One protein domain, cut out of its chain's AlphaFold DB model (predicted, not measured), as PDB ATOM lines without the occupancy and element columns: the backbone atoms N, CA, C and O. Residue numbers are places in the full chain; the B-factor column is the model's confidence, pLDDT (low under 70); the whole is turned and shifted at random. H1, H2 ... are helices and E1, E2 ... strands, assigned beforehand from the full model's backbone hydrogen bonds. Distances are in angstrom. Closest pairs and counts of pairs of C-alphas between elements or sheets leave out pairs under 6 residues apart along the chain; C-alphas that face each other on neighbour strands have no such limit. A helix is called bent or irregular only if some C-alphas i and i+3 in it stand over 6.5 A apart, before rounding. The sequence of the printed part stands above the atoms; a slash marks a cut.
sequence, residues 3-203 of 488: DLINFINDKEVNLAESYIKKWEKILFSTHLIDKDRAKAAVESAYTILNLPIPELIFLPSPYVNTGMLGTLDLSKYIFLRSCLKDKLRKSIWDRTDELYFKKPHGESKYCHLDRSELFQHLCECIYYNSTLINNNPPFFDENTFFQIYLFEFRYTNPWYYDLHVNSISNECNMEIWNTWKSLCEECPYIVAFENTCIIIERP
ATOM      1  N   ASP A   3     161.659 217.092 180.497       35.69
ATOM      2  CA  ASP A   3     160.712 218.185 180.176       35.69
ATOM      3  C   ASP A   3     160.651 219.303 181.237       35.69
ATOM      4  O   ASP A   3     160.173 220.398 180.960       35.69
ATOM      5  N   LEU A   4     161.153 219.059 182.457       31.44
ATOM      6  CA  LEU A   4     161.189 220.058 183.537       31.44
ATOM      7  C   LEU A   4     162.491 220.880 183.542       31.44
ATOM      8  O   LEU A   4     162.554 221.924 184.182       31.44
ATOM      9  N   ILE A   5     163.534 220.404 182.852       40.16
ATOM     10  CA  ILE A   5     164.851 221.058 182.769       40.16
ATOM     11  C   ILE A   5     164.900 222.048 181.590       40.16
ATOM     12  O   ILE A   5     165.603 223.061 181.683       40.16
ATOM     13  N   ASN A   6     164.089 221.810 180.552       42.31
ATOM     14  CA  ASN A   6     163.872 222.737 179.434       42.31
ATOM     15  C   ASN A   6     162.841 223.837 179.750       42.31
ATOM     16  O   ASN A   6     162.852 224.878 179.112       42.31
ATOM     17  N   PHE A   7     162.023 223.657 180.794       38.47
ATOM     18  CA  PHE A   7     161.077 224.650 181.329       38.47
ATOM     19  C   PHE A   7     161.674 225.508 182.464       38.47
ATOM     20  O   PHE A   7     160.960 225.991 183.347       38.47
ATOM     21  N   ILE A   8     162.997 225.697 182.478       48.69
ATOM     22  CA  ILE A   8     163.591 226.795 183.250       48.69
ATOM     23  C   ILE A   8     163.211 228.077 182.496       48.69
ATOM     24  O   ILE A   8     163.692 228.347 181.404       48.69
ATOM     25  N   ASN A   9     162.219 228.725 183.097       63.59
ATOM     26  CA  ASN A   9     161.149 229.574 182.583       63.59
ATOM     27  C   ASN A   9     161.618 230.707 181.650       63.59
ATOM     28  O   ASN A   9     162.426 231.530 182.073       63.59
ATOM     29  N   ASP A  10     160.991 230.880 180.480       66.75
ATOM     30  CA  ASP A  10     161.093 232.108 179.660       66.75
ATOM     31  C   ASP A  10     160.933 233.378 180.505       66.75
ATOM     32  O   ASP A  10     161.479 234.436 180.210       66.75
ATOM     33  N   LYS A  11     160.192 233.278 181.612       72.44
ATOM     34  CA  LYS A  11     160.044 234.329 182.616       72.44
ATOM     35  C   LYS A  11     161.368 234.790 183.250       72.44
ATOM     36  O   LYS A  11     161.496 235.979 183.520       72.44
ATOM     37  N   GLU A  12     162.318 233.896 183.521       73.69
ATOM     38  CA  GLU A  12     163.630 234.242 184.095       73.69
ATOM     39  C   GLU A  12     164.526 234.926 183.058       73.69
ATOM     40  O   GLU A  12     165.140 235.944 183.375       73.69
ATOM     41  N   VAL A  13     164.521 234.442 181.811       75.31
ATOM     42  CA  VAL A  13     165.228 235.081 180.686       75.31
ATOM     43  C   VAL A  13     164.658 236.475 180.416       75.31
ATOM     44  O   VAL A  13     165.399 237.454 180.415       75.31
ATOM     45  N   ASN A  14     163.332 236.596 180.308       81.00
ATOM     46  CA  ASN A  14     162.652 237.885 180.147       81.00
ATOM     47  C   ASN A  14     162.951 238.849 181.308       81.00
ATOM     48  O   ASN A  14     163.088 240.058 181.107       81.00
ATOM     49  N   LEU A  15     163.061 238.330 182.536       84.94
ATOM     50  CA  LEU A  15     163.442 239.135 183.689       84.94
ATOM     51  C   LEU A  15     164.894 239.614 183.565       84.94
ATOM     52  O   LEU A  15     165.128 240.813 183.701       84.94
ATOM     53  N   ALA A  16     165.844 238.730 183.254       84.12
ATOM     54  CA  ALA A  16     167.241 239.095 183.025       84.12
ATOM     55  C   ALA A  16     167.379 240.152 181.916       84.12
ATOM     56  O   ALA A  16     168.000 241.192 182.140       84.12
ATOM     57  N   GLU A  17     166.701 239.966 180.781       84.06
ATOM     58  CA  GLU A  17     166.647 240.956 179.702       84.06
ATOM     59  C   GLU A  17     166.144 242.322 180.172       84.06
ATOM     60  O   GLU A  17     166.649 243.355 179.730       84.06
ATOM     61  N   SER A  18     165.149 242.361 181.062       90.44
ATOM     62  CA  SER A  18     164.633 243.629 181.586       90.44
ATOM     63  C   SER A  18     165.676 244.383 182.423       90.44
ATOM     64  O   SER A  18     165.770 245.609 182.322       90.44
ATOM     65  N   TYR A  19     166.507 243.665 183.190       90.12
ATOM     66  CA  TYR A  19     167.629 244.250 183.930       90.12
ATOM     67  C   TYR A  19     168.751 244.691 182.990       90.12
ATOM     68  O   TYR A  19     169.285 245.784 183.167       90.12
ATOM     69  N   ILE A  20     169.062 243.907 181.958       87.00
ATOM     70  CA  ILE A  20     170.042 244.281 180.932       87.00
ATOM     71  C   ILE A  20     169.612 245.584 180.254       87.00
ATOM     72  O   ILE A  20     170.334 246.572 180.332       87.00
ATOM     73  N   LYS A  21     168.384 245.646 179.720       89.25
ATOM     74  CA  LYS A  21     167.826 246.851 179.074       89.25
ATOM     75  C   LYS A  21     167.825 248.066 180.009       89.25
ATOM     76  O   LYS A  21     168.071 249.194 179.574       89.25
ATOM     77  N   LYS A  22     167.561 247.859 181.305       93.31
ATOM     78  CA  LYS A  22     167.661 248.914 182.325       93.31
ATOM     79  C   LYS A  22     169.088 249.461 182.415       93.31
ATOM     80  O   LYS A  22     169.260 250.679 182.374       93.31
ATOM     81  N   TRP A  23     170.086 248.593 182.556       91.19
ATOM     82  CA  TRP A  23     171.478 249.013 182.710       91.19
ATOM     83  C   TRP A  23     172.084 249.554 181.422       91.19
ATOM     84  O   TRP A  23     172.832 250.521 181.485       91.19
ATOM     85  N   GLU A  24     171.687 249.056 180.255       89.31
ATOM     86  CA  GLU A  24     172.066 249.636 178.962       89.31
ATOM     87  C   GLU A  24     171.630 251.089 178.839       89.31
ATOM     88  O   GLU A  24     172.428 251.950 178.474       89.31
ATOM     89  N   LYS A  25     170.388 251.398 179.225       91.81
ATOM     90  CA  LYS A  25     169.902 252.781 179.240       91.81
ATOM     91  C   LYS A  25     170.751 253.680 180.145       91.81
ATOM     92  O   LYS A  25     170.924 254.856 179.844       91.81
ATOM     93  N   ILE A  26     171.250 253.142 181.257       91.12
ATOM     94  CA  ILE A  26     172.112 253.872 182.195       91.12
ATOM     95  C   ILE A  26     173.518 254.037 181.610       91.12
ATOM     96  O   ILE A  26     174.060 255.137 181.654       91.12
ATOM     97  N   LEU A  27     174.106 252.983 181.050       87.31
ATOM     98  CA  LEU A  27     175.461 252.985 180.491       87.31
ATOM     99  C   LEU A  27     175.564 253.899 179.270       87.31
ATOM    100  O   LEU A  27     176.446 254.750 179.211       87.31
ATOM    101  N   PHE A  28     174.605 253.788 178.355       90.56
ATOM    102  CA  PHE A  28     174.559 254.545 177.103       90.56
ATOM    103  C   PHE A  28     173.823 255.888 177.227       90.56
ATOM    104  O   PHE A  28     173.547 256.545 176.225       90.56
ATOM    105  N   SER A  29     173.495 256.318 178.451       94.00
ATOM    106  CA  SER A  29     172.922 257.644 178.692       94.00
ATOM    107  C   SER A  29     173.904 258.743 178.293       94.00
ATOM    108  O   SER A  29     175.053 258.752 178.748       94.00
ATOM    109  N   THR A  30     173.402 259.710 177.523       96.44
ATOM    110  CA  THR A  30     174.122 260.920 177.103       96.44
ATOM    111  C   THR A  30     173.803 262.153 177.954       96.44
ATOM    112  O   THR A  30     174.156 263.284 177.617       96.44
ATOM    113  N   HIS A  31     173.090 261.963 179.068       96.88
ATOM    114  CA  HIS A  31     172.862 263.032 180.035       96.88
ATOM    115  C   HIS A  31     174.148 263.351 180.792       96.88
ATOM    116  O   HIS A  31     174.886 262.440 181.152       96.88
ATOM    117  N   LEU A  32     174.380 264.632 181.074       96.38
ATOM    118  CA  LEU A  32     175.520 265.058 181.882       96.38
ATOM    119  C   LEU A  32     175.442 264.476 183.295       96.38
ATOM    120  O   LEU A  32     174.354 264.320 183.856       96.38
ATOM    121  N   ILE A  33     176.609 264.200 183.863       95.94
ATOM    122  CA  ILE A  33     176.776 263.716 185.224       95.94
ATOM    123  C   ILE A  33     176.304 264.786 186.216       95.94
ATOM    124  O   ILE A  33     176.691 265.958 186.154       95.94
ATOM    125  N   ASP A  34     175.494 264.363 187.185       97.81
ATOM    126  CA  ASP A  34     175.186 265.164 188.365       97.81
ATOM    127  C   ASP A  34     176.395 265.115 189.311       97.81
ATOM    128  O   ASP A  34     176.659 264.113 189.977       97.81
ATOM    129  N   LYS A  35     177.167 266.206 189.347       97.69
ATOM    130  CA  LYS A  35     178.435 266.269 190.091       97.69
ATOM    131  C   LYS A  35     178.271 266.030 191.590       97.69
ATOM    132  O   LYS A  35     179.176 265.460 192.201       97.69
ATOM    133  N   ASP A  36     177.149 266.439 192.178       98.44
ATOM    134  CA  ASP A  36     176.907 266.263 193.611       98.44
ATOM    135  C   ASP A  36     176.600 264.796 193.929       98.44
ATOM    136  O   ASP A  36     177.132 264.241 194.895       98.44
ATOM    137  N   ARG A  37     175.805 264.130 193.079       98.31
ATOM    138  CA  ARG A  37     175.535 262.690 193.218       98.31
ATOM    139  C   ARG A  37     176.767 261.843 192.950       98.31
ATOM    140  O   ARG A  37     177.051 260.930 193.721       98.31
ATOM    141  N   ALA A  38     177.521 262.179 191.908       98.00
ATOM    142  CA  ALA A  38     178.776 261.522 191.573       98.00
ATOM    143  C   ALA A  38     179.780 261.613 192.729       98.00
ATOM    144  O   ALA A  38     180.358 260.608 193.146       98.00
ATOM    145  N   LYS A  39     179.920 262.808 193.317       98.44
ATOM    146  CA  LYS A  39     180.728 263.023 194.519       98.44
ATOM    147  C   LYS A  39     180.272 262.140 195.676       98.44
ATOM    148  O   LYS A  39     181.092 261.418 196.237       98.44
ATOM    149  N   ALA A  40     178.979 262.151 196.000       98.56
ATOM    150  CA  ALA A  40     178.440 261.341 197.088       98.56
ATOM    151  C   ALA A  40     178.670 259.833 196.866       98.56
ATOM    152  O   ALA A  40     179.026 259.118 197.803       98.56
ATOM    153  N   ALA A  41     178.518 259.351 195.628       98.31
ATOM    154  CA  ALA A  41     178.759 257.955 195.275       98.31
ATOM    155  C   ALA A  41     180.229 257.550 195.489       98.31
ATOM    156  O   ALA A  41     180.498 256.507 196.090       98.31
ATOM    157  N   VAL A  42     181.180 258.388 195.055       98.25
ATOM    158  CA  VAL A  42     182.618 258.137 195.246       98.25
ATOM    159  C   VAL A  42     183.005 258.203 196.724       98.25
ATOM    160  O   VAL A  42     183.656 257.286 197.222       98.25
ATOM    161  N   GLU A  43     182.569 259.228 197.457       98.44
ATOM    162  CA  GLU A  43     182.861 259.359 198.892       98.44
ATOM    163  C   GLU A  43     182.324 258.162 199.696       98.44
ATOM    164  O   GLU A  43     183.025 257.628 200.562       98.44
ATOM    165  N   SER A  44     181.118 257.681 199.364       98.44
ATOM    166  CA  SER A  44     180.540 256.471 199.963       98.44
ATOM    167  C   SER A  44     181.395 255.234 199.674       98.44
ATOM    168  O   SER A  44     181.717 254.466 200.584       98.44
ATOM    169  N   ALA A  45     181.832 255.060 198.421       98.06
ATOM    170  CA  ALA A  45     182.672 253.935 198.020       98.06
ATOM    171  C   ALA A  45     184.010 253.913 198.775       98.06
ATOM    172  O   ALA A  45     184.375 252.883 199.342       98.06
ATOM    173  N   TYR A  46     184.705 255.050 198.855       98.25
ATOM    174  CA  TYR A  46     185.962 255.155 199.603       98.25
ATOM    175  C   TYR A  46     185.758 254.894 201.101       98.25
ATOM    176  O   TYR A  46     186.536 254.155 201.706       98.25
ATOM    177  N   THR A  47     184.664 255.398 201.680       98.31
ATOM    178  CA  THR A  47     184.318 255.162 203.090       98.31
ATOM    179  C   THR A  47     184.109 253.672 203.386       98.31
ATOM    180  O   THR A  47     184.721 253.142 204.312       98.31
ATOM    181  N   ILE A  48     183.316 252.960 202.574       97.56
ATOM    182  CA  ILE A  48     183.063 251.511 202.736       97.56
ATOM    183  C   ILE A  48     184.351 250.681 202.644       97.56
ATOM    184  O   ILE A  48     184.488 249.616 203.268       97.56
ATOM    185  N   LEU A  49     185.305 251.149 201.843       96.56
ATOM    186  CA  LEU A  49     186.599 250.506 201.663       96.56
ATOM    187  C   LEU A  49     187.641 250.937 202.711       96.56
ATOM    188  O   LEU A  49     188.726 250.363 202.727       96.56
ATOM    189  N   ASN A  50     187.294 251.842 203.632       97.44
ATOM    190  CA  ASN A  50     188.197 252.451 204.619       97.44
ATOM    191  C   ASN A  50     189.402 253.156 203.973       97.44
ATOM    192  O   ASN A  50     190.528 253.058 204.461       97.44
ATOM    193  N   LEU A  51     189.157 253.845 202.862       97.25
ATOM    194  CA  LEU A  51     190.136 254.656 202.148       97.25
ATOM    195  C   LEU A  51     189.986 256.135 202.541       97.25
ATOM    196  O   LEU A  51     188.888 256.557 202.922       97.25
ATOM    197  N   PRO A  52     191.055 256.945 202.453       97.81
ATOM    198  CA  PRO A  52     190.932 258.386 202.635       97.81
ATOM    199  C   PRO A  52     190.048 258.982 201.533       97.81
ATOM    200  O   PRO A  52     190.140 258.587 200.377       97.81
ATOM    201  N   ILE A  53     189.181 259.933 201.889       98.12
ATOM    202  CA  ILE A  53     188.316 260.603 200.910       98.12
ATOM    203  C   ILE A  53     189.189 261.299 199.852       98.12
ATOM    204  O   ILE A  53     190.045 262.106 200.229       98.12
ATOM    205  N   PRO A  54     188.995 261.005 198.554       97.81
ATOM    206  CA  PRO A  54     189.887 261.481 197.511       97.81
ATOM    207  C   PRO A  54     189.558 262.920 197.099       97.81
ATOM    208  O   PRO A  54     188.420 263.383 197.205       97.81
ATOM    209  N   GLU A  55     190.540 263.610 196.528       97.06
ATOM    210  CA  GLU A  55     190.288 264.783 195.695       97.06
ATOM    211  C   GLU A  55     189.572 264.357 194.406       97.06
ATOM    212  O   GLU A  55     190.019 263.438 193.716       97.06
ATOM    213  N   LEU A  56     188.464 265.021 194.070       96.50
ATOM    214  CA  LEU A  56     187.681 264.706 192.876       96.50
ATOM    215  C   LEU A  56     188.032 265.632 191.718       96.50
ATOM    216  O   LEU A  56     187.946 266.855 191.848       96.50
ATOM    217  N   ILE A  57     188.338 265.042 190.565       94.44
ATOM    218  CA  ILE A  57     188.645 265.767 189.333       94.44
ATOM    219  C   ILE A  57     187.632 265.374 188.262       94.44
ATOM    220  O   ILE A  57     187.537 264.210 187.887       94.44
ATOM    221  N   PHE A  58     186.890 266.354 187.752       94.12
ATOM    222  CA  PHE A  58     185.924 266.145 186.673       94.12
ATOM    223  C   PHE A  58     186.538 266.535 185.328       94.12
ATOM    224  O   PHE A  58     186.946 267.686 185.151       94.12
ATOM    225  N   LEU A  59     186.559 265.601 184.378       91.94
ATOM    226  CA  LEU A  59     187.034 265.826 183.013       91.94
ATOM    227  C   LEU A  59     185.853 265.851 182.035       91.94
ATOM    228  O   LEU A  59     184.970 265.007 182.150       91.94
ATOM    229  N   PRO A  60     185.812 266.776 181.060       92.94
ATOM    230  CA  PRO A  60     184.704 266.858 180.106       92.94
ATOM    231  C   PRO A  60     184.770 265.788 179.002       92.94
ATOM    232  O   PRO A  60     183.792 265.591 178.288       92.94
ATOM    233  N   SER A  61     185.917 265.128 178.842       89.50
ATOM    234  CA  SER A  61     186.150 264.035 177.898       89.50
ATOM    235  C   SER A  61     187.387 263.235 178.339       89.50
ATOM    236  O   SER A  61     188.183 263.745 179.138       89.50
ATOM    237  N   PRO A  62     187.591 262.009 177.827       80.62
ATOM    238  CA  PRO A  62     188.811 261.231 178.076       80.62
ATOM    239  C   PRO A  62     190.079 261.893 177.512       80.62
ATOM    240  O   PRO A  62     191.185 261.552 177.921       80.62
ATOM    241  N   TYR A  63     189.930 262.834 176.574       75.75
ATOM    242  CA  TYR A  63     191.041 263.470 175.874       75.75
ATOM    243  C   TYR A  63     191.679 264.620 176.666       75.75
ATOM    244  O   TYR A  63     192.840 264.968 176.435       75.75
ATOM    245  N   VAL A  64     190.947 265.244 177.600       69.62
ATOM    246  CA  VAL A  64     191.435 266.462 178.257       69.62
ATOM    247  C   VAL A  64     192.662 266.194 179.128       69.62
ATOM    248  O   VAL A  64     192.577 265.682 180.239       69.62
ATOM    249  N   ASN A  65     193.794 266.688 178.620       58.12
ATOM    250  CA  ASN A  65     195.047 266.967 179.315       58.12
ATOM    251  C   ASN A  65     195.728 265.745 179.965       58.12
ATOM    252  O   ASN A  65     195.867 265.652 181.188       58.12
ATOM    253  N   THR A  66     196.266 264.863 179.115       60.84
ATOM    254  CA  THR A  66     197.152 263.737 179.483       60.84
ATOM    255  C   THR A  66     198.331 264.132 180.383       60.84
ATOM    256  O   THR A  66     198.847 263.294 181.122       60.84
ATOM    257  N   GLY A  67     198.723 265.413 180.401       66.25
ATOM    258  CA  GLY A  67     199.752 265.931 181.303       66.25
ATOM    259  C   GLY A  67     199.430 265.734 182.790       66.25
ATOM    260  O   GLY A  67     200.343 265.504 183.577       66.25
ATOM    261  N   MET A  68     198.149 265.759 183.179       71.12
ATOM    262  CA  MET A  68     197.737 265.485 184.560       71.12
ATOM    263  C   MET A  68     197.847 263.994 184.896       71.12
ATOM    264  O   MET A  68     198.356 263.646 185.961       71.12
ATOM    265  N   LEU A  69     197.442 263.111 183.974       70.38
ATOM    266  CA  LEU A  69     197.571 261.659 184.144       70.38
ATOM    267  C   LEU A  69     199.036 261.239 184.326       70.38
ATOM    268  O   LEU A  69     199.325 260.386 185.157       70.38
ATOM    269  N   GLY A  70     199.966 261.911 183.637       69.56
ATOM    270  CA  GLY A  70     201.410 261.705 183.792       69.56
ATOM    271  C   GLY A  70     201.963 261.981 185.198       69.56
ATOM    272  O   GLY A  70     203.080 261.570 185.499       69.56
ATOM    273  N   THR A  71     201.207 262.665 186.064       79.69
ATOM    274  CA  THR A  71     201.609 262.941 187.457       79.69
ATOM    275  C   THR A  71     201.064 261.929 188.466       79.69
ATOM    276  O   THR A  71     201.436 261.981 189.640       79.69
ATOM    277  N   LEU A  72     200.189 261.016 188.035       82.69
ATOM    278  CA  LEU A  72     199.551 260.042 188.915       82.69
ATOM    279  C   LEU A  72     200.484 258.864 189.202       82.69
ATOM    280  O   LEU A  72     201.155 258.333 188.320       82.69
ATOM    281  N   ASP A  73     200.487 258.429 190.458       86.62
ATOM    282  CA  ASP A  73     201.226 257.253 190.903       86.62
ATOM    283  C   ASP A  73     200.370 255.997 190.694       86.62
ATOM    284  O   ASP A  73     199.469 255.708 191.485       86.62
ATOM    285  N   LEU A  74     200.651 255.239 189.629       83.06
ATOM    286  CA  LEU A  74     199.930 254.003 189.302       83.06
ATOM    287  C   LEU A  74     200.016 252.940 190.405       83.06
ATOM    288  O   LEU A  74     199.116 252.112 190.510       83.06
ATOM    289  N   SER A  75     201.041 252.975 191.267       86.62
ATOM    290  CA  SER A  75     201.116 252.051 192.410       86.62
ATOM    291  C   SER A  75     200.013 252.295 193.444       86.62
ATOM    292  O   SER A  75     199.720 251.420 194.257       86.62
ATOM    293  N   LYS A  76     199.369 253.468 193.384       91.75
ATOM    294  CA  LYS A  76     198.240 253.867 194.229       91.75
ATOM    295  C   LYS A  76     196.891 253.707 193.543       91.75
ATOM    296  O   LYS A  76     195.895 254.198 194.074       91.75
ATOM    297  N   TYR A  77     196.849 253.094 192.363       90.56
ATOM    298  CA  TYR A  77     195.601 252.817 191.669       90.56
ATOM    299  C   TYR A  77     194.725 251.841 192.468       90.56
ATOM    300  O   TYR A  77     195.226 250.920 193.117       90.56
ATOM    301  N   ILE A  78     193.408 252.045 192.425       91.56
ATOM    302  CA  ILE A  78     192.429 251.257 193.172       91.56
ATOM    303  C   ILE A  78     191.332 250.786 192.227       91.56
ATOM    304  O   ILE A  78     190.648 251.589 191.596       91.56
ATOM    305  N   PHE A  79     191.091 249.475 192.220       91.62
ATOM    306  CA  PHE A  79     189.937 248.883 191.549       91.62
ATOM    307  C   PHE A  79     188.672 249.057 192.406       91.62
ATOM    308  O   PHE A  79     188.207 248.114 193.054       91.62
ATOM    309  N   LEU A  80     188.153 250.287 192.467       92.81
ATOM    310  CA  LEU A  80     187.065 250.685 193.358       92.81
ATOM    311  C   LEU A  80     185.839 249.769 193.223       92.81
ATOM    312  O   LEU A  80     185.356 249.226 194.224       92.81
ATOM    313  N   ARG A  81     185.369 249.531 191.992       91.88
ATOM    314  CA  ARG A  81     184.219 248.651 191.744       91.88
ATOM    315  C   ARG A  81     184.554 247.196 191.994       91.88
ATOM    316  O   ARG A  81     183.734 246.496 192.584       91.88
ATOM    317  N   SER A  82     185.747 246.735 191.610       90.00
ATOM    318  CA  SER A  82     186.138 245.345 191.877       90.00
ATOM    319  C   SER A  82     186.183 245.058 193.379       90.00
ATOM    320  O   SER A  82     185.685 244.025 193.820       90.00
ATOM    321  N   CYS A  83     186.704 245.984 194.189       93.00
ATOM    322  CA  CYS A  83     186.743 245.843 195.643       93.00
ATOM    323  C   CYS A  83     185.337 245.814 196.268       93.00
ATOM    324  O   CYS A  83     185.080 244.999 197.162       93.00
ATOM    325  N   LEU A  84     184.416 246.669 195.803       93.44
ATOM    326  CA  LEU A  84     183.014 246.646 196.242       93.44
ATOM    327  C   LEU A  84     182.320 245.345 195.826       93.44
ATOM    328  O   LEU A  84     181.694 244.686 196.663       93.44
ATOM    329  N   LYS A  85     182.498 244.938 194.564       90.31
ATOM    330  CA  LYS A  85     182.014 243.666 194.028       90.31
ATOM    331  C   LYS A  85     182.524 242.500 194.856       90.31
ATOM    332  O   LYS A  85     181.727 241.644 195.198       90.31
ATOM    333  N   ASP A  86     183.804 242.451 195.216       89.69
ATOM    334  CA  ASP A  86     184.373 241.343 195.988       89.69
ATOM    335  C   ASP A  86     183.803 241.262 197.410       89.69
ATOM    336  O   ASP A  86     183.544 240.163 197.913       89.69
ATOM    337  N   LYS A  87     183.544 242.409 198.053       91.00
ATOM    338  CA  LYS A  87     182.845 242.446 199.347       91.00
ATOM    339  C   LYS A  87     181.392 241.982 199.222       91.00
ATOM    340  O   LYS A  87     180.938 241.207 200.062       91.00
ATOM    341  N   LEU A  88     180.682 242.417 198.178       88.81
ATOM    342  CA  LEU A  88     179.307 241.986 197.917       88.81
ATOM    343  C   LEU A  88     179.252 240.498 197.546       88.81
ATOM    344  O   LEU A  88     178.421 239.755 198.061       88.81
ATOM    345  N   ARG A  89     180.191 240.043 196.715       84.12
ATOM    346  CA  ARG A  89     180.336 238.665 196.251       84.12
ATOM    347  C   ARG A  89     180.456 237.706 197.414       84.12
ATOM    348  O   ARG A  89     179.702 236.747 197.434       84.12
ATOM    349  N   LYS A  90     181.318 237.978 198.398       79.50
ATOM    350  CA  LYS A  90     181.416 237.133 199.601       79.50
ATOM    351  C   LYS A  90     180.054 236.943 200.281       79.50
ATOM    352  O   LYS A  90     179.729 235.839 200.684       79.50
ATOM    353  N   SER A  91     179.211 237.981 200.323       76.31
ATOM    354  CA  SER A  91     177.863 237.866 200.906       76.31
ATOM    355  C   SER A  91     176.866 237.067 200.052       76.31
ATOM    356  O   SER A  91     175.975 236.431 200.607       76.31
ATOM    357  N   ILE A  92     177.019 237.079 198.722       76.88
ATOM    358  CA  ILE A  92     176.110 236.403 197.781       76.88
ATOM    359  C   ILE A  92     176.545 234.944 197.515       76.88
ATOM    360  O   ILE A  92     175.699 234.046 197.494       76.88
ATOM    361  N   TRP A  93     177.846 234.695 197.320       70.12
ATOM    362  CA  TRP A  93     178.409 233.415 196.856       70.12
ATOM    363  C   TRP A  93     178.560 232.350 197.932       70.12
ATOM    364  O   TRP A  93     178.282 231.191 197.633       70.12
ATOM    365  N   ASP A  94     178.860 232.720 199.184       65.94
ATOM    366  CA  ASP A  94     178.965 231.761 200.301       65.94
ATOM    367  C   ASP A  94     177.663 230.938 200.507       65.94
ATOM    368  O   ASP A  94     177.646 229.968 201.264       65.94
ATOM    369  N   ARG A  95     176.561 231.298 199.824       59.25
ATOM    370  CA  ARG A  95     175.277 230.577 199.810       59.25
ATOM    371  C   ARG A  95     174.790 230.097 198.438       59.25
ATOM    372  O   ARG A  95     173.975 229.180 198.398       59.25
ATOM    373  N   THR A  96     175.230 230.687 197.324       57.69
ATOM    374  CA  THR A  96     174.755 230.302 195.974       57.69
ATOM    375  C   THR A  96     175.535 229.137 195.354       57.69
ATOM    376  O   THR A  96     174.999 228.468 194.462       57.69
ATOM    377  N   ASP A  97     176.726 228.811 195.875       50.34
ATOM    378  CA  ASP A  97     177.551 227.678 195.419       50.34
ATOM    379  C   ASP A  97     176.843 226.309 195.511       50.34
ATOM    380  O   ASP A  97     177.153 225.400 194.740       50.34
ATOM    381  N   GLU A  98     175.826 226.150 196.368       51.59
ATOM    382  CA  GLU A  98     175.055 224.899 196.440       51.59
ATOM    383  C   GLU A  98     174.060 224.691 195.286       51.59
ATOM    384  O   GLU A  98     173.721 223.541 194.991       51.59
ATOM    385  N   LEU A  99     173.603 225.763 194.628       51.47
ATOM    386  CA  LEU A  99     172.539 225.707 193.614       51.47
ATOM    387  C   LEU A  99     173.064 225.769 192.174       51.47
ATOM    388  O   LEU A  99     172.485 225.124 191.301       51.47
ATOM    389  N   TYR A 100     174.157 226.498 191.922       50.56
ATOM    390  CA  TYR A 100     174.650 226.746 190.558       50.56
ATOM    391  C   TYR A 100     175.854 225.877 190.159       50.56
ATOM    392  O   TYR A 100     175.881 225.361 189.044       50.56
ATOM    393  N   PHE A 101     176.805 225.620 191.065       44.47
ATOM    394  CA  PHE A 101     178.048 224.896 190.738       44.47
ATOM    395  C   PHE A 101     177.970 223.368 190.893       44.47
ATOM    396  O   PHE A 101     178.903 222.660 190.520       44.47
ATOM    397  N   LYS A 102     176.846 222.817 191.377       47.22
ATOM    398  CA  LYS A 102     176.596 221.361 191.344       47.22
ATOM    399  C   LYS A 102     176.186 220.833 189.966       47.22
ATOM    400  O   LYS A 102     176.014 219.622 189.832       47.22
ATOM    401  N   LYS A 103     176.043 221.682 188.940       46.22
ATOM    402  CA  LYS A 103     175.959 221.204 187.555       46.22
ATOM    403  C   LYS A 103     177.379 221.020 187.008       46.22
ATOM    404  O   LYS A 103     178.095 222.005 186.856       46.22
ATOM    405  N   PRO A 104     177.810 219.776 186.740       37.50
ATOM    406  CA  PRO A 104     179.134 219.523 186.204       37.50
ATOM    407  C   PRO A 104     179.184 220.049 184.766       37.50
ATOM    408  O   PRO A 104     178.384 219.635 183.933       37.50
ATOM    409  N   HIS A 105     180.112 220.967 184.496       40.78
ATOM    410  CA  HIS A 105     180.541 221.388 183.154       40.78
ATOM    411  C   HIS A 105     179.513 222.053 182.220       40.78
ATOM    412  O   HIS A 105     179.791 222.184 181.035       40.78
ATOM    413  N   GLY A 106     178.368 222.522 182.719       40.91
ATOM    414  CA  GLY A 106     177.463 223.355 181.922       40.91
ATOM    415  C   GLY A 106     177.787 224.827 182.126       40.91
ATOM    416  O   GLY A 106     177.654 225.316 183.249       40.91
ATOM    417  N   GLU A 107     178.216 225.510 181.069       48.09
ATOM    418  CA  GLU A 107     178.347 226.966 181.008       48.09
ATOM    419  C   GLU A 107     177.134 227.651 181.662       48.09
ATOM    420  O   GLU A 107     175.996 227.170 181.609       48.09
ATOM    421  N   SER A 108     177.389 228.756 182.366       51.06
ATOM    422  CA  SER A 108     176.330 229.599 182.922       51.06
ATOM    423  C   SER A 108     175.313 229.887 181.819       51.06
ATOM    424  O   SER A 108     175.680 230.501 180.829       51.06
ATOM    425  N   LYS A 109     174.035 229.526 182.009       55.41
ATOM    426  CA  LYS A 109     172.916 229.832 181.087       55.41
ATOM    427  C   LYS A 109     172.752 231.328 180.754       55.41
ATOM    428  O   LYS A 109     171.829 231.689 180.038       55.41
ATOM    429  N   TYR A 110     173.583 232.194 181.326       54.78
ATOM    430  CA  TYR A 110     173.592 233.635 181.139       54.78
ATOM    431  C   TYR A 110     174.878 234.142 180.464       54.78
ATOM    432  O   TYR A 110     175.055 235.353 180.392       54.78
ATOM    433  N   CYS A 111     175.791 233.271 180.012       50.94
ATOM    434  CA  CYS A 111     177.023 233.691 179.328       50.94
ATOM    435  C   CYS A 111     176.725 234.531 178.076       50.94
ATOM    436  O   CYS A 111     177.305 235.599 177.926       50.94
ATOM    437  N   HIS A 112     175.732 234.144 177.268       53.34
ATOM    438  CA  HIS A 112     175.283 234.913 176.098       53.34
ATOM    439  C   HIS A 112     174.601 236.251 176.454       53.34
ATOM    440  O   HIS A 112     174.381 237.098 175.593       53.34
ATOM    441  N   LEU A 113     174.239 236.465 177.726       54.78
ATOM    442  CA  LEU A 113     173.707 237.740 178.211       54.78
ATOM    443  C   LEU A 113     174.801 238.679 178.735       54.78
ATOM    444  O   LEU A 113     174.485 239.796 179.163       54.78
ATOM    445  N   ASP A 114     176.069 238.257 178.727       63.03
ATOM    446  CA  ASP A 114     177.177 239.103 179.147       63.03
ATOM    447  C   ASP A 114     177.471 240.186 178.100       63.03
ATOM    448  O   ASP A 114     178.385 240.113 177.289       63.03
ATOM    449  N   ARG A 115     176.681 241.260 178.155       68.12
ATOM    450  CA  ARG A 115     176.894 242.475 177.360       68.12
ATOM    451  C   ARG A 115     178.031 243.348 177.899       68.12
ATOM    452  O   ARG A 115     178.127 244.519 177.526       68.12
ATOM    453  N   SER A 116     178.869 242.841 178.811       65.00
ATOM    454  CA  SER A 116     180.021 243.603 179.300       65.00
ATOM    455  C   SER A 116     181.027 243.883 178.189       65.00
ATOM    456  O   SER A 116     181.599 244.969 178.192       65.00
ATOM    457  N   GLU A 117     181.157 242.994 177.201       67.00
ATOM    458  CA  GLU A 117     182.024 243.178 176.030       67.00
ATOM    459  C   GLU A 117     181.608 244.384 175.176       67.00
ATOM    460  O   GLU A 117     182.455 245.131 174.700       67.00
ATOM    461  N   LEU A 118     180.309 244.674 175.072       70.38
ATOM    462  CA  LEU A 118     179.810 245.835 174.324       70.38
ATOM    463  C   LEU A 118     180.194 247.159 174.991       70.38
ATOM    464  O   LEU A 118     180.600 248.122 174.337       70.38
ATOM    465  N   PHE A 119     180.092 247.212 176.319       73.75
ATOM    466  CA  PHE A 119     180.553 248.378 177.067       73.75
ATOM    467  C   PHE A 119     182.081 248.462 177.091       73.75
ATOM    468  O   PHE A 119     182.634 249.558 176.995       73.75
ATOM    469  N   GLN A 120     182.758 247.313 177.181       74.38
ATOM    470  CA  GLN A 120     184.205 247.208 177.053       74.38
ATOM    471  C   GLN A 120     184.651 247.848 175.742       74.38
ATOM    472  O   GLN A 120     185.508 248.722 175.758       74.38
ATOM    473  N   HIS A 121     183.974 247.521 174.649       78.50
ATOM    474  CA  HIS A 121     184.260 248.042 173.332       78.50
ATOM    475  C   HIS A 121     184.057 249.570 173.217       78.50
ATOM    476  O   HIS A 121     184.898 250.280 172.666       78.50
ATOM    477  N   LEU A 122     182.992 250.128 173.809       81.19
ATOM    478  CA  LEU A 122     182.836 251.588 173.928       81.19
ATOM    479  C   LEU A 122     184.005 252.219 174.705       81.19
ATOM    480  O   LEU A 122     184.510 253.280 174.334       81.19
ATOM    481  N   CYS A 123     184.446 251.570 175.778       76.81
ATOM    482  CA  CYS A 123     185.563 252.047 176.584       76.81
ATOM    483  C   CYS A 123     186.906 251.935 175.856       76.81
ATOM    484  O   CYS A 123     187.727 252.842 175.961       76.81
ATOM    485  N   GLU A 124     187.109 250.869 175.086       78.38
ATOM    486  CA  GLU A 124     188.239 250.695 174.176       78.38
ATOM    487  C   GLU A 124     188.251 251.814 173.137       78.38
ATOM    488  O   GLU A 124     189.283 252.457 172.953       78.38
ATOM    489  N   CYS A 125     187.096 252.139 172.546       79.94
ATOM    490  CA  CYS A 125     186.963 253.254 171.609       79.94
ATOM    491  C   CYS A 125     187.409 254.588 172.226       79.94
ATOM    492  O   CYS A 125     188.167 255.358 171.633       79.94
ATOM    493  N   ILE A 126     186.949 254.854 173.448       76.00
ATOM    494  CA  ILE A 126     187.305 256.041 174.232       76.00
ATOM    495  C   ILE A 126     188.811 256.051 174.555       76.00
ATOM    496  O   ILE A 126     189.452 257.101 174.465       76.00
ATOM    497  N   TYR A 127     189.390 254.897 174.895       74.50
ATOM    498  CA  TYR A 127     190.797 254.762 175.262       74.50
ATOM    499  C   TYR A 127     191.749 254.904 174.068       74.50
ATOM    500  O   TYR A 127     192.624 255.769 174.092       74.50
ATOM    501  N   TYR A 128     191.579 254.096 173.018       71.94
ATOM    502  CA  TYR A 128     192.490 254.063 171.866       71.94
ATOM    503  C   TYR A 128     192.541 255.401 171.125       71.94
ATOM    504  O   TYR A 128     193.587 255.792 170.607       71.94
ATOM    505  N   ASN A 129     191.448 256.169 171.120       65.56
ATOM    506  CA  ASN A 129     191.480 257.512 170.549       65.56
ATOM    507  C   ASN A 129     192.434 258.452 171.318       65.56
ATOM    508  O   ASN A 129     193.124 259.276 170.716       65.56
ATOM    509  N   SER A 130     192.533 258.294 172.643       62.16
ATOM    510  CA  SER A 130     193.420 259.112 173.480       62.16
ATOM    511  C   SER A 130     194.914 258.821 173.258       62.16
ATOM    512  O   SER A 130     195.740 259.730 173.409       62.16
ATOM    513  N   THR A 131     195.262 257.589 172.859       60.69
ATOM    514  CA  THR A 131     196.643 257.170 172.574       60.69
ATOM    515  C   THR A 131     197.060 257.520 171.143       60.69
ATOM    516  O   THR A 131     198.106 258.137 170.964       60.69
ATOM    517  N   LEU A 132     196.210 257.259 170.139       57.66
ATOM    518  CA  LEU A 132     196.511 257.509 168.716       57.66
ATOM    519  C   LEU A 132     196.784 258.985 168.383       57.66
ATOM    520  O   LEU A 132     197.537 259.288 167.461       57.66
ATOM    521  N   ILE A 133     196.182 259.927 169.115       52.50
ATOM    522  CA  ILE A 133     196.377 261.366 168.860       52.50
ATOM    523  C   ILE A 133     197.720 261.868 169.422       52.50
ATOM    524  O   ILE A 133     198.259 262.876 168.954       52.50
ATOM    525  N   ASN A 134     198.298 261.169 170.402       52.22
ATOM    526  CA  ASN A 134     199.565 261.546 171.008       52.22
ATOM    527  C   ASN A 134     200.675 260.633 170.474       52.22
ATOM    528  O   ASN A 134     200.953 259.597 171.059       52.22
ATOM    529  N   ASN A 135     201.400 261.080 169.439       52.75
ATOM    530  CA  ASN A 135     202.628 260.440 168.907       52.75
ATOM    531  C   ASN A 135     203.758 260.221 169.952       52.75
ATOM    532  O   ASN A 135     204.872 259.846 169.602       52.75
ATOM    533  N   ASN A 136     203.499 260.530 171.220       49.59
ATOM    534  CA  ASN A 136     204.260 260.120 172.385       49.59
ATOM    535  C   ASN A 136     203.235 259.611 173.406       49.59
ATOM    536  O   ASN A 136     202.654 260.447 174.114       49.59
ATOM    537  N   PRO A 137     202.980 258.296 173.500       48.66
ATOM    538  CA  PRO A 137     202.193 257.784 174.605       48.66
ATOM    539  C   PRO A 137     202.866 258.240 175.908       48.66
ATOM    540  O   PRO A 137     204.096 258.176 176.031       48.66
ATOM    541  N   PRO A 138     202.110 258.821 176.853       47.12
ATOM    542  CA  PRO A 138     202.693 259.311 178.093       47.12
ATOM    543  C   PRO A 138     203.352 258.128 178.798       47.12
ATOM    544  O   PRO A 138     202.611 257.220 179.110       47.12
ATOM    545  N   PHE A 139     204.686 258.144 178.980       51.72
ATOM    546  CA  PHE A 139     205.605 257.410 179.897       51.72
ATOM    547  C   PHE A 139     205.195 256.087 180.604       51.72
ATOM    548  O   PHE A 139     205.914 255.610 181.483       51.72
ATOM    549  N   PHE A 140     204.092 255.465 180.236       55.00
ATOM    550  CA  PHE A 140     203.468 254.311 180.843       55.00
ATOM    551  C   PHE A 140     203.563 253.155 179.855       55.00
ATOM    552  O   PHE A 140     203.516 253.348 178.641       55.00
ATOM    553  N   ASP A 141     203.683 251.944 180.383       62.84
ATOM    554  CA  ASP A 141     203.379 250.751 179.607       62.84
ATOM    555  C   ASP A 141     201.896 250.834 179.207       62.84
ATOM    556  O   ASP A 141     201.020 250.745 180.072       62.84
ATOM    557  N   GLU A 142     201.622 251.081 177.920       59.50
ATOM    558  CA  GLU A 142     200.273 251.259 177.354       59.50
ATOM    559  C   GLU A 142     199.323 250.127 177.765       59.50
ATOM    560  O   GLU A 142     198.126 250.356 177.951       59.50
ATOM    561  N   ASN A 143     199.871 248.932 177.999       65.06
ATOM    562  CA  ASN A 143     199.123 247.781 178.481       65.06
ATOM    563  C   ASN A 143     198.612 247.972 179.911       65.06
ATOM    564  O   ASN A 143     197.461 247.660 180.196       65.06
ATOM    565  N   THR A 144     199.421 248.504 180.827       68.06
ATOM    566  CA  THR A 144     199.041 248.603 182.243       68.06
ATOM    567  C   THR A 144     197.852 249.550 182.444       68.06
ATOM    568  O   THR A 144     196.911 249.216 183.167       68.06
ATOM    569  N   PHE A 145     197.852 250.711 181.785       66.69
ATOM    570  CA  PHE A 145     196.773 251.695 181.927       66.69
ATOM    571  C   PHE A 145     195.484 251.266 181.207       66.69
ATOM    572  O   PHE A 145     194.388 251.450 181.738       66.69
ATOM    573  N   PHE A 146     195.611 250.607 180.051       68.94
ATOM    574  CA  PHE A 146     194.489 249.975 179.362       68.94
ATOM    575  C   PHE A 146     193.818 248.907 180.230       68.94
ATOM    576  O   PHE A 146     192.607 248.945 180.434       68.94
ATOM    577  N   GLN A 147     194.604 248.004 180.824       71.62
ATOM    578  CA  GLN A 147     194.088 246.955 181.706       71.62
ATOM    579  C   GLN A 147     193.361 247.550 182.918       71.62
ATOM    580  O   GLN A 147     192.254 247.132 183.247       71.62
ATOM    581  N   ILE A 148     193.944 248.576 183.544       72.81
ATOM    582  CA  ILE A 148     193.336 249.352 184.635       72.81
ATOM    583  C   ILE A 148     191.927 249.834 184.254       72.81
ATOM    584  O   ILE A 148     190.978 249.587 185.007       72.81
ATOM    585  N   TYR A 149     191.786 250.461 183.083       70.56
ATOM    586  CA  TYR A 149     190.500 250.929 182.569       70.56
ATOM    587  C   TYR A 149     189.529 249.786 182.286       70.56
ATOM    588  O   TYR A 149     188.396 249.815 182.769       70.56
ATOM    589  N   LEU A 150     189.972 248.763 181.551       70.75
ATOM    590  CA  LEU A 150     189.147 247.607 181.207       70.75
ATOM    591  C   LEU A 150     188.549 246.944 182.453       70.75
ATOM    592  O   LEU A 150     187.356 246.634 182.487       70.75
ATOM    593  N   PHE A 151     189.354 246.770 183.504       75.62
ATOM    594  CA  PHE A 151     188.902 246.143 184.742       75.62
ATOM    595  C   PHE A 151     187.847 246.971 185.476       75.62
ATOM    596  O   PHE A 151     186.845 246.402 185.905       75.62
ATOM    597  N   GLU A 152     188.022 248.288 185.624       77.50
ATOM    598  CA  GLU A 152     186.992 249.116 186.269       77.50
ATOM    599  C   GLU A 152     185.724 249.220 185.419       77.50
ATOM    600  O   GLU A 152     184.613 249.238 185.959       77.50
ATOM    601  N   PHE A 153     185.862 249.239 184.093       74.81
ATOM    602  CA  PHE A 153     184.728 249.357 183.189       74.81
ATOM    603  C   PHE A 153     183.888 248.098 183.081       74.81
ATOM    604  O   PHE A 153     182.658 248.209 183.080       74.81
ATOM    605  N   ARG A 154     184.510 246.917 183.127       73.38
ATOM    606  CA  ARG A 154     183.797 245.632 183.165       73.38
ATOM    607  C   ARG A 154     182.784 245.555 184.315       73.38
ATOM    608  O   ARG A 154     181.767 244.881 184.197       73.38
ATOM    609  N   TYR A 155     183.005 246.294 185.405       81.38
ATOM    610  CA  TYR A 155     182.106 246.327 186.564       81.38
ATOM    611  C   TYR A 155     181.128 247.510 186.591       81.38
ATOM    612  O   TYR A 155     180.455 247.716 187.603       81.38
ATOM    613  N   THR A 156     181.020 248.272 185.499       81.94
ATOM    614  CA  THR A 156     180.030 249.361 185.354       81.94
ATOM    615  C   THR A 156     178.630 248.828 185.061       81.94
ATOM    616  O   THR A 156     177.649 249.524 185.302       81.94
ATOM    617  N   ASN A 157     178.522 247.589 184.571       83.69
ATOM    618  CA  ASN A 157     177.250 246.940 184.271       83.69
ATOM    619  C   ASN A 157     176.909 245.859 185.316       83.69
ATOM    620  O   ASN A 157     177.159 244.675 185.084       83.69
ATOM    621  N   PRO A 158     176.339 246.214 186.480       89.12
ATOM    622  CA  PRO A 158     176.029 245.249 187.523       89.12
ATOM    623  C   PRO A 158     174.655 244.586 187.317       89.12
ATOM    624  O   PRO A 158     174.038 244.197 188.306       89.12
ATOM    625  N   TRP A 159     174.146 244.450 186.079       88.50
ATOM    626  CA  TRP A 159     172.793 243.923 185.816       88.50
ATOM    627  C   TRP A 159     172.538 242.574 186.487       88.50
ATOM    628  O   TRP A 159     171.472 242.366 187.066       88.50
ATOM    629  N   TYR A 160     173.537 241.692 186.467       85.38
ATOM    630  CA  TYR A 160     173.460 240.379 187.094       85.38
ATOM    631  C   TYR A 160     173.283 240.511 188.610       85.38
ATOM    632  O   TYR A 160     172.393 239.905 189.200       85.38
ATOM    633  N   TYR A 161     174.068 241.380 189.250       86.94
ATOM    634  CA  TYR A 161     173.942 241.647 190.682       86.94
ATOM    635  C   TYR A 161     172.615 242.330 191.020       86.94
ATOM    636  O   TYR A 161     171.996 241.973 192.013       86.94
ATOM    637  N   ASP A 162     172.137 243.251 190.186       91.38
ATOM    638  CA  ASP A 162     170.853 243.934 190.369       91.38
ATOM    639  C   ASP A 162     169.673 242.950 190.278       91.38
ATOM    640  O   ASP A 162     168.770 242.988 191.116       91.38
ATOM    641  N   LEU A 163     169.711 242.018 189.320       87.44
ATOM    642  CA  LEU A 163     168.763 240.907 189.221       87.44
ATOM    643  C   LEU A 163     168.808 240.045 190.488       87.44
ATOM    644  O   LEU A 163     167.773 239.766 191.098       87.44
ATOM    645  N   HIS A 164     170.010 239.644 190.905       84.00
ATOM    646  CA  HIS A 164     170.178 238.790 192.070       84.00
ATOM    647  C   HIS A 164     169.672 239.456 193.349       84.00
ATOM    648  O   HIS A 164     168.881 238.849 194.065       84.00
ATOM    649  N   VAL A 165     170.070 240.700 193.607       88.00
ATOM    650  CA  VAL A 165     169.740 241.429 194.837       88.00
ATOM    651  C   VAL A 165     168.254 241.775 194.934       88.00
ATOM    652  O   VAL A 165     167.693 241.730 196.024       88.00
ATOM    653  N   ASN A 166     167.592 242.123 193.826       89.00
ATOM    654  CA  ASN A 166     166.195 242.568 193.891       89.00
ATOM    655  C   ASN A 166     165.171 241.480 193.556       89.00
ATOM    656  O   ASN A 166     163.978 241.689 193.775       89.00
ATOM    657  N   SER A 167     165.575 240.372 192.932       84.38
ATOM    658  CA  SER A 167     164.620 239.379 192.418       84.38
ATOM    659  C   SER A 167     164.916 237.939 192.817       84.38
ATOM    660  O   SER A 167     163.985 237.136 192.810       84.38
ATOM    661  N   ILE A 168     166.154 237.603 193.196       76.31
ATOM    662  CA  ILE A 168     166.529 236.222 193.546       76.31
ATOM    663  C   ILE A 168     166.801 236.079 195.050       76.31
ATOM    664  O   ILE A 168     166.316 235.139 195.674       76.31
ATOM    665  N   SER A 169     167.552 237.004 195.650       72.06
ATOM    666  CA  SER A 169     167.938 236.979 197.061       72.06
ATOM    667  C   SER A 169     167.910 238.381 197.663       72.06
ATOM    668  O   SER A 169     168.667 239.249 197.248       72.06
ATOM    669  N   ASN A 170     167.116 238.566 198.720       66.19
ATOM    670  CA  ASN A 170     167.095 239.806 199.507       66.19
ATOM    671  C   ASN A 170     168.179 239.838 200.607       66.19
ATOM    672  O   ASN A 170     168.175 240.726 201.457       66.19
ATOM    673  N   GLU A 171     169.090 238.863 200.637       74.94
ATOM    674  CA  GLU A 171     170.064 238.680 201.719       74.94
ATOM    675  C   GLU A 171     171.481 239.093 201.293       74.94
ATOM    676  O   GLU A 171     172.421 238.304 201.368       74.94
ATOM    677  N   CYS A 172     171.648 240.339 200.839       86.06
ATOM    678  CA  CYS A 172     172.965 240.927 200.581       86.06
ATOM    679  C   CYS A 172     173.222 242.145 201.480       86.06
ATOM    680  O   CYS A 172     172.303 242.706 202.085       86.06
ATOM    681  N   ASN A 173     174.481 242.579 201.570       91.38
ATOM    682  CA  ASN A 173     174.791 243.850 202.218       91.38
ATOM    683  C   ASN A 173     174.288 245.016 201.342       91.38
ATOM    684  O   ASN A 173     174.975 245.457 200.418       91.38
ATOM    685  N   MET A 174     173.092 245.518 201.665       92.88
ATOM    686  CA  MET A 174     172.428 246.591 200.920       92.88
ATOM    687  C   MET A 174     173.207 247.908 200.911       92.88
ATOM    688  O   MET A 174     173.076 248.673 199.964       92.88
ATOM    689  N   GLU A 175     174.026 248.186 201.925       95.62
ATOM    690  CA  GLU A 175     174.865 249.391 201.957       95.62
ATOM    691  C   GLU A 175     175.950 249.332 200.872       95.62
ATOM    692  O   GLU A 175     176.121 250.278 200.097       95.62
ATOM    693  N   ILE A 176     176.622 248.181 200.753       95.06
ATOM    694  CA  ILE A 176     177.630 247.933 199.712       95.06
ATOM    695  C   ILE A 176     176.973 247.908 198.333       95.06
ATOM    696  O   ILE A 176     177.481 248.544 197.410       95.06
ATOM    697  N   TRP A 177     175.836 247.218 198.196       94.94
ATOM    698  CA  TRP A 177     175.095 247.169 196.937       94.94
ATOM    699  C   TRP A 177     174.658 248.562 196.481       94.94
ATOM    700  O   TRP A 177     174.970 248.956 195.363       94.94
ATOM    701  N   ASN A 178     173.994 249.335 197.345       96.31
ATOM    702  CA  ASN A 178     173.520 250.674 196.996       96.31
ATOM    703  C   ASN A 178     174.679 251.616 196.649       96.31
ATOM    704  O   ASN A 178     174.538 252.442 195.748       96.31
ATOM    705  N   THR A 179     175.826 251.473 197.315       97.12
ATOM    706  CA  THR A 179     177.026 252.258 196.996       97.12
ATOM    707  C   THR A 179     177.596 251.890 195.632       97.12
ATOM    708  O   THR A 179     177.839 252.778 194.819       97.12
ATOM    709  N   TRP A 180     177.760 250.596 195.336       95.38
ATOM    710  CA  TRP A 180     178.241 250.163 194.024       95.38
ATOM    711  C   TRP A 180     177.259 250.538 192.908       95.38
ATOM    712  O   TRP A 180     177.665 251.104 191.897       95.38
ATOM    713  N   LYS A 181     175.961 250.315 193.124       95.50
ATOM    714  CA  LYS A 181     174.896 250.711 192.203       95.50
ATOM    715  C   LYS A 181     174.953 252.210 191.889       95.50
ATOM    716  O   LYS A 181     174.975 252.569 190.717       95.50
ATOM    717  N   SER A 182     175.044 253.060 192.916       97.06
ATOM    718  CA  SER A 182     175.145 254.518 192.740       97.06
ATOM    719  C   SER A 182     176.405 254.904 191.965       97.06
ATOM    720  O   SER A 182     176.360 255.779 191.108       97.06
ATOM    721  N   LEU A 183     177.526 254.220 192.211       95.38
ATOM    722  CA  LEU A 183     178.772 254.451 191.480       95.38
ATOM    723  C   LEU A 183     178.640 254.109 189.984       95.38
ATOM    724  O   LEU A 183     179.180 254.825 189.143       95.38
ATOM    725  N   CYS A 184     177.919 253.040 189.641       92.50
ATOM    726  CA  CYS A 184     177.646 252.673 188.249       92.50
ATOM    727  C   CYS A 184     176.646 253.623 187.570       92.50
ATOM    728  O   CYS A 184     176.795 253.924 186.387       92.50
ATOM    729  N   GLU A 185     175.639 254.107 188.304       94.25
ATOM    730  CA  GLU A 185     174.619 255.030 187.787       94.25
ATOM    731  C   GLU A 185     175.183 256.441 187.540       94.25
ATOM    732  O   GLU A 185     174.956 257.026 186.477       94.25
ATOM    733  N   GLU A 186     175.956 256.969 188.489       95.69
ATOM    734  CA  GLU A 186     176.368 258.377 188.498       95.69
ATOM    735  C   GLU A 186     177.766 258.599 187.896       95.69
ATOM    736  O   GLU A 186     178.026 259.654 187.318       95.69
ATOM    737  N   CYS A 187     178.659 257.606 187.964       92.50
ATOM    738  CA  CYS A 187     180.062 257.743 187.560       92.50
ATOM    739  C   CYS A 187     180.485 256.632 186.588       92.50
ATOM    740  O   CYS A 187     181.376 255.863 186.941       92.50
ATOM    741  N   PRO A 188     179.892 256.489 185.386       83.69
ATOM    742  CA  PRO A 188     180.197 255.362 184.494       83.69
ATOM    743  C   PRO A 188     181.682 255.306 184.115       83.69
ATOM    744  O   PRO A 188     182.275 254.225 184.115       83.69
ATOM    745  N   TYR A 189     182.300 256.471 183.908       87.44
ATOM    746  CA  TYR A 189     183.696 256.604 183.531       87.44
ATOM    747  C   TYR A 189     184.529 257.141 184.703       87.44
ATOM    748  O   TYR A 189     184.503 258.337 184.989       87.44
ATOM    749  N   ILE A 190     185.235 256.263 185.416       90.00
ATOM    750  CA  ILE A 190     185.965 256.598 186.646       90.00
ATOM    751  C   ILE A 190     187.353 255.956 186.655       90.00
ATOM    752  O   ILE A 190     187.513 254.810 186.243       90.00
ATOM    753  N   VAL A 191     188.337 256.689 187.174       88.69
ATOM    754  CA  VAL A 191     189.682 256.187 187.482       88.69
ATOM    755  C   VAL A 191     190.010 256.571 188.920       88.69
ATOM    756  O   VAL A 191     190.071 257.755 189.259       88.69
ATOM    757  N   ALA A 192     190.181 255.577 189.787       93.31
ATOM    758  CA  ALA A 192     190.325 255.776 191.224       93.31
ATOM    759  C   ALA A 192     191.761 255.503 191.699       93.31
ATOM    760  O   ALA A 192     192.364 254.488 191.366       93.31
ATOM    761  N   PHE A 193     192.294 256.402 192.522       93.75
ATOM    762  CA  PHE A 193     193.568 256.268 193.229       93.75
ATOM    763  C   PHE A 193     193.352 256.503 194.722       93.75
ATOM    764  O   PHE A 193     192.325 257.038 195.129       93.75
ATOM    765  N   GLU A 194     194.336 256.174 195.551       95.00
ATOM    766  CA  GLU A 194     194.241 256.332 197.008       95.00
ATOM    767  C   GLU A 194     193.753 257.717 197.460       95.00
ATOM    768  O   GLU A 194     192.869 257.790 198.302       95.00
ATOM    769  N   ASN A 195     194.274 258.803 196.880       95.19
ATOM    770  CA  ASN A 195     193.965 260.173 197.318       95.19
ATOM    771  C   ASN A 195     193.297 261.036 196.236       95.19
ATOM    772  O   ASN A 195     193.022 262.210 196.473       95.19
ATOM    773  N   THR A 196     193.048 260.484 195.051       94.81
ATOM    774  CA  THR A 196     192.501 261.223 193.908       94.81
ATOM    775  C   THR A 196     191.557 260.319 193.136       94.81
ATOM    776  O   THR A 196     191.835 259.138 192.955       94.81
ATOM    777  N   CYS A 197     190.449 260.862 192.656       94.62
ATOM    778  CA  CYS A 197     189.515 260.144 191.811       94.62
ATOM    779  C   CYS A 197     189.106 261.026 190.632       94.62
ATOM    780  O   CYS A 197     188.656 262.161 190.803       94.62
ATOM    781  N   ILE A 198     189.297 260.497 189.427       92.12
ATOM    782  CA  ILE A 198     188.958 261.163 188.176       92.12
ATOM    783  C   ILE A 198     187.616 260.626 187.706       92.12
ATOM    784  O   ILE A 198     187.439 259.417 187.579       92.12
ATOM    785  N   ILE A 199     186.692 261.537 187.423       93.12
ATOM    786  CA  ILE A 199     185.368 261.246 186.879       93.12
ATOM    787  C   ILE A 199     185.297 261.899 185.501       93.12
ATOM    788  O   ILE A 199     185.464 263.113 185.369       93.12
ATOM    789  N   ILE A 200     185.077 261.091 184.470       90.94
ATOM    790  CA  ILE A 200     184.995 261.547 183.083       90.94
ATOM    791  C   ILE A 200     183.517 261.705 182.722       90.94
ATOM    792  O   ILE A 200     182.697 260.827 182.990       90.94
ATOM    793  N   GLU A 201     183.181 262.847 182.132       93.88
ATOM    794  CA  GLU A 201     181.837 263.182 181.674       93.88
ATOM    795  C   GLU A 201     181.321 262.172 180.641       93.88
ATOM    796  O   GLU A 201     182.088 261.567 179.886       93.88
ATOM    797  N   ARG A 202     179.997 261.995 180.593       94.00
ATOM    798  CA  ARG A 202     179.357 261.155 179.574       94.00
ATOM    799  C   ARG A 202     179.438 261.829 178.193       94.00
ATOM    800  O   ARG A 202     179.423 263.061 178.108       94.00
ATOM    801  N   PRO A 203     179.468 261.056 177.090       95.38
ATOM    802  CA  PRO A 203     179.239 261.621 175.766       95.38
ATOM    803  C   PRO A 203     177.901 262.366 175.715       95.38
ATOM    804  O   PRO A 203     176.908 261.883 176.247       95.38
TER     805      PRO A 203
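AT A GLANCE: This is residues 3 to 203 of the 488 residues of an uncharacterized protein of Chamaesiphon polymorphus CCALA 037 (UniProt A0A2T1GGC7). A small three-stranded sheet sits toward one end of an elongated body of helices, with H2 packed over one of its faces, H8 beside H2, and the helical hairpin of H5 and H6 near its edge strand E2. Two long helices, H1 and H4, reach away from the sheet end along the longest axis, with H7 between them; residues 3 to 11 stick out beyond the body, as do residues 101 to 107. The printed part has 201 residues, with eight named helices and three named strands in the order H1 H2 E1 H3 H4 H5 H6 H7 H8 E2 E3. The sheet has the order E1 E3 E2 and is mixed, and the class is mostly helix. The whole is compact by its radius of gyration of the C-alphas, 18.3 A, though its C-alphas span 61 by 34 by 33 A.

IN THESE COORDINATES: H1 is residues 10 to 27, 25.4 A long, and begins with C-alpha 10 at (161.093, 232.108, 179.660). H2 is residues 35 to 48, 20.0 A long. Strand E1 is residues 55 to 59, and the short helix H3 is residues 66 to 69. H4, residues 80 to 100, is the longest helix by residues and measures 27.1 A; it begins with C-alpha 80 at (187.065, 250.685, 193.358). It has a kink of 62 degrees near residue 94 and is only just irregular, with C-alphas 95 and 98 lying 6.6 A apart. H5 is residues 116 to 132, 24.0 A long, H6 is residues 142 to 154, 18.4 A long, and H7 is residues 159 to 168. H8 is residues 174 to 186, 17.6 A long. E2 is residues 189 to 192 and E3 is residues 196 to 200, ending with C-alpha 200 at (184.995, 261.547, 183.083).

HOW THE PARTS SIT: E3 is the inner strand of the sheet. E1 and E3 are parallel at 21 degrees, with N 57 and O 197 within hydrogen-bond range at 2.9 A and N 199 and O 57 at 2.8 A. E2 and E3 form an antiparallel hairpin at 171 degrees, with N 191 and O 198 within range at 2.9 A. H2 and the sheet make two layers, a helix on one face of a sheet: H2 lies over E1 and E3 at a height over the sheet of 10.0 A, slantwise to the strands at 40 degrees to E1 on the local plane. H2 touches H8, closest at the C-alphas of Ala 38 and Glu 186, 5.0 A, opposite ways at a tilt of 35.0 degrees, only just shallow. H8 touches residues 81 to 88 of H4 at a steep tilt of 54 degrees, closest at the C-alphas of Leu 84 and Trp 180, 6.3 A. H6 only grazes the sheet with residues 148 to 153; the closest C-alphas of H6 and E2, Tyr 149 and Val 191, are 7.2 A apart. H5 and H6 form a helical hairpin and touch at a shallow tilt of 31 degrees, closest at the C-alphas of Ser 116 and Arg 154, 5.8 A. H7 touches residues 15 to 23 of H1, closest at the C-alphas of Tyr 19 and Trp 159, 5.5 A, at a steep tilt of 47 degrees, and is near H4 and H8. H3 touches no helix. Every O i to N i+4 pair is within hydrogen-bond range in H1, H2, H6, H7 and H8, against 12 of 17 in H4 and 12 of 13 in H5; H3 is too short for such a pair.

THE WHOLE: The C-alphas of Asp 3 and Gly 67, the two farthest apart, are 61.7 A apart. Without the stretches that stand free, the body spans 51 by 34 by 30 A. The printed part has no cut, and the link from H4 to H5, 15 residues, is long. Mean pLDDT of the printed part is 78.9, and 56 residues are under 70, among them residues 3 to 10, 94 to 117 and 129 to 146.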